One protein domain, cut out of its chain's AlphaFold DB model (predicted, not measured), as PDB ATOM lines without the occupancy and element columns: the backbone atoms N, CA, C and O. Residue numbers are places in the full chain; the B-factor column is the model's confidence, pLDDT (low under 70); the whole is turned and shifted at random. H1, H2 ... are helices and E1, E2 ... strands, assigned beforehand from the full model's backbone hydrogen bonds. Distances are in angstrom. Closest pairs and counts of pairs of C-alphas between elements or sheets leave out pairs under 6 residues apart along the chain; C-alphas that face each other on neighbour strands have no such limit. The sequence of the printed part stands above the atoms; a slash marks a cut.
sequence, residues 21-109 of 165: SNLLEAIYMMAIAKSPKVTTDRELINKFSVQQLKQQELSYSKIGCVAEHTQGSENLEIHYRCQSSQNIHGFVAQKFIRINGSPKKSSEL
ATOM      1  N   SER A  21     214.120 158.582 176.617       92.81
ATOM      2  CA  SER A  21     214.402 159.421 175.447       92.81
ATOM      3  C   SER A  21     213.241 159.475 174.452       92.81
ATOM      4  O   SER A  21     213.171 160.430 173.686       92.81
ATOM      5  N   ASN A  22     212.357 158.472 174.427       92.56
ATOM      6  CA  ASN A  22     211.162 158.473 173.575       92.56
ATOM      7  C   ASN A  22     210.079 159.378 174.172       92.56
ATOM      8  O   ASN A  22     209.382 160.056 173.430       92.56
ATOM      9  N   LEU A  23     209.973 159.434 175.504       94.19
ATOM     10  CA  LEU A  23     209.089 160.368 176.198       94.19
ATOM     11  C   LEU A  23     209.520 161.823 175.960       94.19
ATOM     12  O   LEU A  23     208.694 162.637 175.564       94.19
ATOM     13  N   LEU A  24     210.811 162.139 176.118       94.56
ATOM     14  CA  LEU A  24     211.334 163.480 175.811       94.56
ATOM     15  C   LEU A  24     211.135 163.858 174.339       94.56
ATOM     16  O   LEU A  24     210.790 164.992 174.026       94.56
ATOM     17  N   GLU A  25     211.315 162.899 173.433       94.50
ATOM     18  CA  GLU A  25     211.029 163.092 172.015       94.50
ATOM     19  C   GLU A  25     209.545 163.354 171.754       94.50
ATOM     20  O   GLU A  25     209.233 164.269 171.003       94.50
ATOM     21  N   ALA A  26     208.634 162.618 172.395       94.81
ATOM     22  CA  ALA A  26     207.199 162.846 172.268       94.81
ATOM     23  C   ALA A  26     206.792 164.237 172.782       94.81
ATOM     24  O   ALA A  26     206.012 164.917 172.123       94.81
ATOM     25  N   ILE A  27     207.365 164.687 173.905       95.44
ATOM     26  CA  ILE A  27     207.166 166.051 174.423       95.44
ATOM     27  C   ILE A  27     207.669 167.077 173.404       95.44
ATOM     28  O   ILE A  27     206.945 167.998 173.041       95.44
ATOM     29  N   TYR A  28     208.880 166.896 172.877       96.19
ATOM     30  CA  TYR A  28     209.446 167.823 171.898       96.19
ATOM     31  C   TYR A  28     208.673 167.836 170.569       96.19
ATOM     32  O   TYR A  28     208.496 168.883 169.947       96.19
ATOM     33  N   MET A  29     208.126 166.694 170.151       96.38
ATOM     34  CA  MET A  29     207.231 166.611 168.998       96.38
ATOM     35  C   MET A  29     205.970 167.463 169.171       96.38
ATOM     36  O   MET A  29     205.473 167.969 168.167       96.38
ATOM     37  N   MET A  30     205.475 167.660 170.399       96.19
ATOM     38  CA  MET A  30     204.353 168.569 170.671       96.19
ATOM     39  C   MET A  30     204.720 170.052 170.523       96.19
ATOM     40  O   MET A  30     203.819 170.876 170.433       96.19
ATOM     41  N   ALA A  31     206.008 170.397 170.445       95.94
ATOM     42  CA  ALA A  31     206.452 171.763 170.172       95.94
ATOM     43  C   ALA A  31     206.674 172.026 168.673       95.94
ATOM     44  O   ALA A  31     206.326 173.082 168.151       95.94
ATOM     45  N   ILE A  32     207.246 171.052 167.951       94.94
ATOM     46  CA  ILE A  32     207.709 171.260 166.562       94.94
ATOM     47  C   ILE A  32     207.000 170.391 165.516       94.94
ATOM     48  O   ILE A  32     207.373 170.380 164.341       94.94
ATOM     49  N   ALA A  33     206.002 169.613 165.933       95.19
ATOM     50  CA  ALA A  33     205.239 168.685 165.104       95.19
ATOM     51  C   ALA A  33     206.077 167.614 164.379       95.19
ATOM     52  O   ALA A  33     205.561 166.982 163.457       95.19
ATOM     53  N   LYS A  34     207.350 167.387 164.720       92.94
ATOM     54  CA  LYS A  34     208.254 166.440 164.038       92.94
ATOM     55  C   LYS A  34     209.209 165.781 165.024       92.94
ATOM     56  O   LYS A  34     209.593 166.392 166.014       92.94
ATOM     57  N   SER A  35     209.612 164.548 164.726       93.06
ATOM     58  CA  SER A  35     210.693 163.902 165.468       93.06
ATOM     59  C   SER A  35     212.049 164.498 165.056       93.06
ATOM     60  O   SER A  35     212.281 164.729 163.864       93.06
ATOM     61  N   PRO A  36     212.958 164.741 166.016       87.69
ATOM     62  CA  PRO A  36     214.337 165.109 165.727       87.69
ATOM     63  C   PRO A  36     215.215 163.899 165.362       87.69
ATOM     64  O   PRO A  36     216.270 164.099 164.766       87.69
ATOM     65  N   LYS A  37     214.808 162.667 165.710       86.75
ATOM     66  CA  LYS A  37     215.636 161.459 165.565       86.75
ATOM     67  C   LYS A  37     215.386 160.688 164.278       86.75
ATOM     68  O   LYS A  37     216.319 160.088 163.754       86.75
ATOM     69  N   VAL A  38     214.141 160.656 163.800       88.12
ATOM     70  CA  VAL A  38     213.770 159.843 162.635       88.12
ATOM     71  C   VAL A  38     213.578 160.693 161.391       88.12
ATOM     72  O   VAL A  38     213.167 161.852 161.453       88.12
ATOM     73  N   THR A  39     213.837 160.085 160.236       84.56
ATOM     74  CA  THR A  39     213.596 160.738 158.942       84.56
ATOM     75  C   THR A  39     212.147 160.554 158.500       84.56
ATOM     76  O   THR A  39     211.563 161.449 157.889       84.56
ATOM     77  N   THR A  40     211.543 159.406 158.829       88.31
ATOM     78  CA  THR A  40     210.163 159.088 158.458       88.31
ATOM     79  C   THR A  40     209.301 158.806 159.683       88.31
ATOM     80  O   THR A  40     209.685 158.053 160.570       88.31
ATOM     81  N   ASP A  41     208.083 159.357 159.705       89.69
ATOM     82  CA  ASP A  41     207.112 159.152 160.795       89.69
ATOM     83  C   ASP A  41     206.793 157.660 161.048       89.69
ATOM     84  O   ASP A  41     206.409 157.273 162.149       89.69
ATOM     85  N   ARG A  42     206.990 156.799 160.041       89.69
ATOM     86  CA  ARG A  42     206.836 155.339 160.130       89.69
ATOM     87  C   ARG A  42     207.735 154.706 161.197       89.69
ATOM     88  O   ARG A  42     207.333 153.733 161.827       89.69
ATOM     89  N   GLU A  43     208.939 155.236 161.388       90.12
ATOM     90  CA  GLU A  43     209.924 154.708 162.342       90.12
ATOM     91  C   GLU A  43     209.520 154.944 163.805       90.12
ATOM     92  O   GLU A  43     210.038 154.279 164.699       90.12
ATOM     93  N   LEU A  44     208.556 155.839 164.050       90.50
ATOM     94  CA  LEU A  44     207.991 156.086 165.380       90.50
ATOM     95  C   LEU A  44     206.991 155.005 165.805       90.50
ATOM     96  O   LEU A  44     206.626 154.919 166.978       90.50
ATOM     97  N   ILE A  45     206.511 154.194 164.860       90.75
ATOM     98  CA  ILE A  45     205.460 153.216 165.119       90.75
ATOM     99  C   ILE A  45     206.054 151.991 165.805       90.75
ATOM    100  O   ILE A  45     207.016 151.377 165.342       90.75
ATOM    101  N   ASN A  46     205.444 151.615 166.928       87.88
ATOM    102  CA  ASN A  46     205.858 150.461 167.706       87.88
ATOM    103  C   ASN A  46     205.807 149.172 166.858       87.88
ATOM    104  O   ASN A  46     204.810 148.881 166.197       87.88
ATOM    105  N   LYS A  47     206.874 148.363 166.917       84.56
ATOM    106  CA  LYS A  47     206.996 147.123 166.132       84.56
ATOM    107  C   LYS A  47     205.891 146.101 166.429       84.56
ATOM    108  O   LYS A  47     205.474 145.401 165.513       84.56
ATOM    109  N   PHE A  48     205.398 146.020 167.666       84.31
ATOM    110  CA  PHE A  48     204.278 145.144 168.020       84.31
ATOM    111  C   PHE A  48     202.979 145.602 167.360       84.31
ATOM    112  O   PHE A  48     202.255 144.771 166.816       84.31
ATOM    113  N   SER A  49     202.723 146.912 167.310       83.38
ATOM    114  CA  SER A  49     201.583 147.460 166.565       83.38
ATOM    115  C   SER A  49     201.669 147.098 165.079       83.38
ATOM    116  O   SER A  49     200.670 146.728 164.473       83.38
ATOM    117  N   VAL A  50     202.875 147.104 164.498       81.56
ATOM    118  CA  VAL A  50     203.096 146.658 163.110       81.56
ATOM    119  C   VAL A  50     202.866 145.151 162.935       81.56
ATOM    120  O   VAL A  50     202.359 144.724 161.903       81.56
ATOM    121  N   GLN A  51     203.203 144.316 163.919       80.88
ATOM    122  CA  GLN A  51     202.912 142.877 163.856       80.88
ATOM    123  C   GLN A  51     201.407 142.599 163.915       80.88
ATOM    124  O   GLN A  51     200.913 141.768 163.155       80.88
ATOM    125  N   GLN A  52     200.683 143.326 164.767       79.62
ATOM    126  CA  GLN A  52     199.225 143.247 164.858       79.62
ATOM    127  C   GLN A  52     198.541 143.675 163.557       79.62
ATOM    128  O   GLN A  52     197.494 143.120 163.237       79.62
ATOM    129  N   LEU A  53     199.166 144.546 162.750       81.25
ATOM    130  CA  LEU A  53     198.639 144.915 161.430       81.25
ATOM    131  C   LEU A  53     198.496 143.731 160.452       81.25
ATOM    132  O   LEU A  53     197.778 143.822 159.460       81.25
ATOM    133  N   LYS A  54     199.182 142.607 160.705       75.50
ATOM    134  CA  LYS A  54     199.003 141.377 159.914       75.50
ATOM    135  C   LYS A  54     197.687 140.661 160.226       75.50
ATOM    136  O   LYS A  54     197.227 139.869 159.413       75.50
ATOM    137  N   GLN A  55     197.125 140.901 161.410       76.88
ATOM    138  CA  GLN A  55     195.876 140.303 161.889       76.88
ATOM    139  C   GLN A  55     194.711 141.303 161.852       76.88
ATOM    140  O   GLN A  55     193.563 140.902 161.703       76.88
ATOM    141  N   GLN A  56     195.002 142.597 161.989       75.62
ATOM    142  CA  GLN A  56     194.049 143.703 161.964       75.62
ATOM    143  C   GLN A  56     194.473 144.695 160.882       75.62
ATOM    144  O   GLN A  56     195.615 145.117 160.858       75.62
ATOM    145  N   GLU A  57     193.584 145.129 159.995       80.75
ATOM    146  CA  GLU A  57     194.002 145.982 158.867       80.75
ATOM    147  C   GLU A  57     194.447 147.401 159.273       80.75
ATOM    148  O   GLU A  57     195.084 148.106 158.481       80.75
ATOM    149  N   LEU A  58     194.128 147.822 160.503       85.94
ATOM    150  CA  LEU A  58     194.318 149.184 160.986       85.94
ATOM    151  C   LEU A  58     194.875 149.212 162.414       85.94
ATOM    152  O   LEU A  58     194.390 148.512 163.296       85.94
ATOM    153  N   SER A  59     195.847 150.091 162.651       88.38
ATOM    154  CA  SER A  59     196.408 150.388 163.971       88.38
ATOM    155  C   SER A  59     196.503 151.896 164.163       88.38
ATOM    156  O   SER A  59     196.730 152.651 163.214       88.38
ATOM    157  N   TYR A  60     196.370 152.344 165.408       89.00
ATOM    158  CA  TYR A  60     196.378 153.758 165.753       89.00
ATOM    159  C   TYR A  60     197.357 154.054 166.883       89.00
ATOM    160  O   TYR A  60     197.433 153.312 167.858       89.00
ATOM    161  N   SER A  61     198.095 155.154 166.753       92.12
ATOM    162  CA  SER A  61     198.947 155.699 167.809       92.12
ATOM    163  C   SER A  61     198.679 157.191 167.966       92.12
ATOM    164  O   SER A  61     198.407 157.884 166.985       92.12
ATOM    165  N   LYS A  62     198.748 157.684 169.202       94.19
ATOM    166  CA  LYS A  62     198.448 159.070 169.562       94.19
ATOM    167  C   LYS A  62     199.495 159.587 170.539       94.19
ATOM    168  O   LYS A  62     199.827 158.911 171.512       94.19
ATOM    169  N   ILE A  63     199.933 160.817 170.308       96.38
ATOM    170  CA  ILE A  63     200.596 161.673 171.289       96.38
ATOM    171  C   ILE A  63     199.643 162.841 171.535       96.38
ATOM    172  O   ILE A  63     199.070 163.374 170.587       96.38
ATOM    173  N   GLY A  64     199.429 163.222 172.788       96.75
ATOM    174  CA  GLY A  64     198.623 164.395 173.097       96.75
ATOM    175  C   GLY A  64     199.103 165.090 174.354       96.75
ATOM    176  O   GLY A  64     199.715 164.458 175.215       96.75
ATOM    177  N   CYS A  65     198.827 166.383 174.436       96.38
ATOM    178  CA  CYS A  65     199.062 167.183 175.626       96.38
ATOM    179  C   CYS A  65     197.995 168.268 175.753       96.38
ATOM    180  O   CYS A  65     197.436 168.729 174.758       96.38
ATOM    181  N   VAL A  66     197.766 168.703 176.986       96.38
ATOM    182  CA  VAL A  66     197.051 169.945 177.272       96.38
ATOM    183  C   VAL A  66     198.110 171.003 177.550       96.38
ATOM    184  O   VAL A  66     198.917 170.840 178.463       96.38
ATOM    185  N   ALA A  67     198.157 172.035 176.714       94.62
ATOM    186  CA  ALA A  67     199.039 173.176 176.881       94.62
ATOM    187  C   ALA A  67     198.302 174.255 177.675       94.62
ATOM    188  O   ALA A  67     197.234 174.701 177.261       94.62
ATOM    189  N   GLU A  68     198.854 174.656 178.817       93.12
ATOM    190  CA  GLU A  68     198.303 175.729 179.643       93.12
ATOM    191  C   GLU A  68     199.053 177.036 179.366       93.12
ATOM    192  O   GLU A  68     200.274 177.124 179.513       93.12
ATOM    193  N   HIS A  69     198.306 178.061 178.968       88.88
ATOM    194  CA  HIS A  69     198.782 179.416 178.729       88.88
ATOM    195  C   HIS A  69     198.092 180.388 179.687       88.88
ATOM    196  O   HIS A  69     197.043 180.102 180.261       88.88
ATOM    197  N   THR A  70     198.636 181.598 179.806       86.50
ATOM    198  CA  THR A  70     198.028 182.667 180.617       86.50
ATOM    199  C   THR A  70     196.613 183.042 180.165       86.50
ATOM    200  O   THR A  70     195.827 183.522 180.973       86.50
ATOM    201  N   GLN A  71     196.285 182.823 178.887       84.69
ATOM    202  CA  GLN A  71     194.993 183.171 178.284       84.69
ATOM    203  C   GLN A  71     194.036 181.981 178.107       84.69
ATOM    204  O   GLN A  71     192.935 182.165 177.593       84.69
ATOM    205  N   GLY A  72     194.420 180.768 178.521       91.50
ATOM    206  CA  GLY A  72     193.583 179.573 178.392       91.50
ATOM    207  C   GLY A  72     194.385 178.296 178.164       91.50
ATOM    208  O   GLY A  72     195.610 178.300 178.217       91.50
ATOM    209  N   SER A  73     193.682 177.197 177.899       94.12
ATOM    210  CA  SER A  73     194.288 175.893 177.622       94.12
ATOM    211  C   SER A  73     193.968 175.408 176.213       94.12
ATOM    212  O   SER A  73     192.820 175.510 175.774       94.12
ATOM    213  N   GLU A  74     194.937 174.789 175.549       95.62
ATOM    214  CA  GLU A  74     194.751 174.152 174.247       95.62
ATOM    215  C   GLU A  74     195.013 172.647 174.331       95.62
ATOM    216  O   GLU A  74     196.021 172.198 174.874       95.62
ATOM    217  N   ASN A  75     194.107 171.841 173.776       97.25
ATOM    218  CA  ASN A  75     194.301 170.401 173.649       97.25
ATOM    219  C   ASN A  75     194.947 170.088 172.295       97.25
ATOM    220  O   ASN A  75     194.333 170.288 171.241       97.25
ATOM    221  N   LEU A  76     196.176 169.583 172.328       97.81
ATOM    222  CA  LEU A  76     196.993 169.296 171.158       97.81
ATOM    223  C   LEU A  76     197.132 167.790 170.979       97.81
ATOM    224  O   LEU A  76     197.469 167.067 171.914       97.81
ATOM    225  N   GLU A  77     196.936 167.310 169.754       98.00
ATOM    226  CA  GLU A  77     197.035 165.888 169.450       98.00
ATOM    227  C   GLU A  77     197.757 165.640 168.123       98.00
ATOM    228  O   GLU A  77     197.424 166.220 167.087       98.00
ATOM    229  N   ILE A  78     198.710 164.710 168.145       97.56
ATOM    230  CA  ILE A  78     199.344 164.125 166.967       97.56
ATOM    231  C   ILE A  78     198.903 162.669 166.877       97.56
ATOM    232  O   ILE A  78     199.144 161.865 167.774       97.56
ATOM    233  N   HIS A  79     198.293 162.323 165.755       96.19
ATOM    234  CA  HIS A  79     197.738 161.007 165.491       96.19
ATOM    235  C   HIS A  79     198.461 160.339 164.338       96.19
ATOM    236  O   HIS A  79     198.734 160.964 163.314       96.19
ATOM    237  N   TYR A  80     198.694 159.045 164.479       95.12
ATOM    238  CA  TYR A  80     199.292 158.192 163.470       95.12
ATOM    239  C   TYR A  80     198.344 157.041 163.164       95.12
ATOM    240  O   TYR A  80     198.137 156.145 163.984       95.12
ATOM    241  N   ARG A  81     197.774 157.062 161.961       93.62
ATOM    242  CA  ARG A  81     196.976 155.964 161.419       93.62
ATOM    243  C   ARG A  81     197.879 155.069 160.590       93.62
ATOM    244  O   ARG A  81     198.438 155.521 159.595       93.62
ATOM    245  N   CYS A  82     198.005 153.815 160.987       92.81
ATOM    246  CA  CYS A  82     198.794 152.826 160.273       92.81
ATOM    247  C   CYS A  82     197.861 151.836 159.587       92.81
ATOM    248  O   CYS A  82     196.980 151.285 160.242       92.81
ATOM    249  N   GLN A  83     198.059 151.618 158.291       91.62
ATOM    250  CA  GLN A  83     197.271 150.679 157.495       91.62
ATOM    251  C   GLN A  83     198.199 149.703 156.779       91.62
ATOM    252  O   GLN A  83     199.248 150.113 156.270       91.62
ATOM    253  N   SER A  84     197.808 148.430 156.739       89.94
ATOM    254  CA  SER A  84     198.528 147.403 155.981       89.94
ATOM    255  C   SER A  84     198.683 147.805 154.508       89.94
ATOM    256  O   SER A  84     197.800 148.430 153.918       89.94
ATOM    257  N   SER A  85     199.835 147.496 153.915       89.50
ATOM    258  CA  SER A  85     200.159 147.867 152.537       89.50
ATOM    259  C   SER A  85     201.115 146.862 151.909       89.50
ATOM    260  O   SER A  85     201.977 146.313 152.586       89.50
ATOM    261  N   GLN A  86     201.014 146.675 150.592       89.12
ATOM    262  CA  GLN A  86     201.905 145.804 149.815       89.12
ATOM    263  C   GLN A  86     203.280 146.433 149.518       89.12
ATOM    264  O   GLN A  86     204.066 145.882 148.749       89.12
ATOM    265  N   ASN A  87     203.588 147.599 150.090       88.94
ATOM    266  CA  ASN A  87     204.904 148.211 149.942       88.94
ATOM    267  C   ASN A  87     206.002 147.376 150.637       88.94
ATOM    268  O   ASN A  87     205.733 146.499 151.457       88.94
ATOM    269  N   ILE A  88     207.266 147.718 150.374       88.25
ATOM    270  CA  ILE A  88     208.470 147.081 150.959       88.25
ATOM    271  C   ILE A  88     208.482 147.058 152.498       88.25
ATOM    272  O   ILE A  88     209.303 146.397 153.127       88.25
ATOM    273  N   HIS A  89     207.620 147.852 153.117       85.25
ATOM    274  CA  HIS A  89     207.557 148.078 154.546       85.25
ATOM    275  C   HIS A  89     206.376 147.370 155.214       85.25
ATOM    276  O   HIS A  89     206.335 147.324 156.441       85.25
ATOM    277  N   GLY A  90     205.440 146.819 154.434       88.12
ATOM    278  CA  GLY A  90     204.241 146.125 154.900       88.12
ATOM    279  C   GLY A  90     203.123 147.032 155.426       88.12
ATOM    280  O   GLY A  90     202.059 146.535 155.783       88.12
ATOM    281  N   PHE A  91     203.339 148.351 155.511       91.19
ATOM    282  CA  PHE A  91     202.338 149.304 155.996       91.19
ATOM    283  C   PHE A  91     202.638 150.744 155.568       91.19
ATOM    284  O   PHE A  91     203.763 151.099 155.198       91.19
ATOM    285  N   VAL A  92     201.618 151.593 155.650       91.12
ATOM    286  CA  VAL A  92     201.715 153.049 155.500       91.12
ATOM    287  C   VAL A  92     201.309 153.696 156.817       91.12
ATOM    288  O   VAL A  92     200.302 153.312 157.405       91.12
ATOM    289  N   ALA A  93     202.083 154.684 157.270       92.62
ATOM    290  CA  ALA A  93     201.745 155.524 158.414       92.62
ATOM    291  C   ALA A  93     201.317 156.908 157.916       92.62
ATOM    292  O   ALA A  93     202.076 157.593 157.232       92.62
ATOM    293  N   GLN A  94     200.101 157.317 158.261       93.75
ATOM    294  CA  GLN A  94     199.548 158.622 157.934       93.75
ATOM    295  C   GLN A  94     199.390 159.453 159.202       93.75
ATOM    296  O   GLN A  94     198.755 159.025 160.167       93.75
ATOM    297  N   LYS A  95     199.959 160.656 159.179       95.00
ATOM    298  CA  LYS A  95     199.919 161.601 160.289       95.00
ATOM    299  C   LYS A  95     198.751 162.569 160.162       95.00
ATOM    300  O   LYS A  95     198.521 163.124 159.090       95.00
ATOM    301  N   PHE A  96     198.081 162.830 161.278       96.00
ATOM    302  CA  PHE A  96     197.043 163.847 161.410       96.00
ATOM    303  C   PHE A  96     197.273 164.647 162.684       96.00
ATOM    304  O   PHE A  96     197.714 164.095 163.687       96.00
ATOM    305  N   ILE A  97     196.957 165.938 162.657       97.81
ATOM    306  CA  ILE A  97     197.060 166.806 163.830       97.81
ATOM    307  C   ILE A  97     195.691 167.372 164.153       97.81
ATOM    308  O   ILE A  97     194.921 167.696 163.244       97.81
ATOM    309  N   ARG A  98     195.386 167.462 165.447       98.00
ATOM    310  CA  ARG A  98     194.193 168.130 165.955       98.00
ATOM    311  C   ARG A  98     194.572 169.154 167.014       98.00
ATOM    312  O   ARG A  98     195.418 168.880 167.858       98.00
ATOM    313  N   ILE A  99     193.916 170.307 166.956       97.62
ATOM    314  CA  ILE A  99     193.972 171.352 167.982       97.62
ATOM    315  C   ILE A  99     192.532 171.583 168.422       97.62
ATOM    316  O   ILE A  99     191.667 171.845 167.582       97.62
ATOM    317  N   ASN A 100     192.255 171.403 169.712       96.81
ATOM    318  CA  ASN A 100     190.912 171.469 170.293       96.81
ATOM    319  C   ASN A 100     189.904 170.582 169.532       96.81
ATOM    320  O   ASN A 100     188.798 170.993 169.193       96.81
ATOM    321  N   GLY A 101     190.334 169.365 169.178       96.31
ATOM    322  CA  GLY A 101     189.539 168.383 168.428       96.31
ATOM    323  C   GLY A 101     189.394 168.652 166.922       96.31
ATOM    324  O   GLY A 101     189.030 167.742 166.176       96.31
ATOM    325  N   SER A 102     189.741 169.848 166.443       97.69
ATOM    326  CA  SER A 102     189.638 170.219 165.027       97.69
ATOM    327  C   SER A 102     190.887 169.808 164.238       97.69
ATOM    328  O   SER A 102     191.993 170.065 164.712       97.69
ATOM    329  N   PRO A 103     190.765 169.205 163.038       97.75
ATOM    330  CA  PRO A 103     191.914 168.869 162.195       97.75
ATOM    331  C   PRO A 103     192.697 170.106 161.739       97.75
ATOM    332  O   PRO A 103     192.106 171.076 161.262       97.75
ATOM    333  N   LYS A 104     194.027 170.056 161.853       97.81
ATOM    334  CA  LYS A 104     194.941 171.175 161.575       97.81
ATOM    335  C   LYS A 104     196.198 170.728 160.835       97.81
ATOM    336  O   LYS A 104     196.565 169.549 160.857       97.81
ATOM    337  N   LYS A 105     196.870 171.664 160.157       95.75
ATOM    338  CA  LYS A 105     198.172 171.405 159.520       95.75
ATOM    339  C   LYS A 105     199.266 171.277 160.577       95.75
ATOM    340  O   LYS A 105     199.206 171.913 161.621       95.75
ATOM    341  N   SER A 106     200.338 170.542 160.266       94.62
ATOM    342  CA  SER A 106     201.486 170.424 161.179       94.62
ATOM    343  C   SER A 106     202.133 171.756 161.528       94.62
ATOM    344  O   SER A 106     202.556 171.941 162.658       94.62
ATOM    345  N   SER A 107     202.158 172.695 160.584       95.06
ATOM    346  CA  SER A 107     202.671 174.046 160.805       95.06
ATOM    347  C   SER A 107     201.840 174.867 161.787       95.06
ATOM    348  O   SER A 107     202.362 175.820 162.338       95.06
ATOM    349  N   GLU A 108     200.557 174.544 161.975       95.75
ATOM    350  CA  GLU A 108     199.688 175.263 162.917       95.75
ATOM    351  C   GLU A 108     199.915 174.823 164.367       95.75
ATOM    352  O   GLU A 108     199.508 175.542 165.265       95.75
ATOM    353  N   LEU A 109     200.555 173.669 164.595       96.44
ATOM    354  CA  LEU A 109     200.931 173.208 165.935       96.44
ATOM    355  C   LEU A 109     202.223 173.877 166.432       96.44
ATOM    356  O   LEU A 109     202.420 174.031 167.633       96.44
TER     357      LEU A 109
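What this domain is: This is residues 21 to 109 of the 165 residues of the protein "DNA replication and repair protein RecF" of Chloroflexi bacterium (UniProt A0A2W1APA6). A long, twisted sheet of four strands makes the body and its longest axis, with the helices H1, H2 and H4 packed on one face of it and H3 near the end where E1 begins. E1, E2 and E3 are long ribbons side by side, while E4 is a short strand at the edge. The printed part has 89 residues, with four named helices and four named strands in the order H1 H2 H3 E1 E2 E3 E4 H4. The sheet's order is E1 - E2 - E3 - E4, all antiparallel, and the class is mixed, helices and strands. The whole is only just compact, close to loose, with a radius of gyration of the C-alphas of 14.2 A, and spans 47 by 26 by 20 A.

How they stand to each other: H1, residues 21 to 32, is on the sheet of E1, residues 58 to 69, E2, residues 72 to 84, E3, residues 91 to 99, and E4, residues 102 to 104. It lies over E1 and E2 at a height over the sheet of 9.9 A; its closest C-alphas to E1 are those of Ala 26 and Ile 63, 6.8 A apart. On the local plane it runs across the strands, at 64 degrees to E1. H2, residues 41 to 44, is on the same face as H1, and its closest C-alphas to E3 are those of Arg 42 and Ala 93, 5.4 A apart. H3, residues 47 to 52, lies over E2, slantwise to the strands at 56 degrees on the local plane. H1 and H3 make two layers with the sheet, helices on one face of it, yet they are apart from each other. The strands form a meander, each the antiparallel neighbour of the one before. In the hairpin E1 and E2, N 63 and O 78 are within hydrogen-bond range at 2.9 A. In the hairpin E2 and E3, N 79 and O 96 are at 2.8 A, and in the hairpin E3 and E4, N 104 and O 97 are at 2.9 A. H4, residues 106 to 109, lies over E3 on the same face as H1. H1, with residues 30 to 32 alone, only just touches H4, with 3 pairs of C-alphas within 8 A; the closest are those of Ile 32 and Leu 109, 7.1 A apart. Every O i to N i+4 pair is within hydrogen-bond range in H3 and 7 of 8 are in H1, while H2 and H4 are too short for such a pair.

Where its parts are: H1 begins at C-alpha 21, (214.402, 159.421, 175.447), and is 16.2 A long; H2 and H3 measure 5.6 A and 8.8 A. E1 is 35.3 A long, E2 39.5 A, from C-alpha 72 at (193.583, 179.573, 178.392), E3 26.5 A and E4 6.4 A. H4, 5.5 A, ends at C-alpha 109, (200.931, 173.208, 165.935).

The domain as a whole: The two C-alphas farthest apart are those of Thr 70 and Gln 86, 48.2 A. The printed part has no cut and no long link. The mean pLDDT of the printed part is 91.4, and no printed residue is under 70.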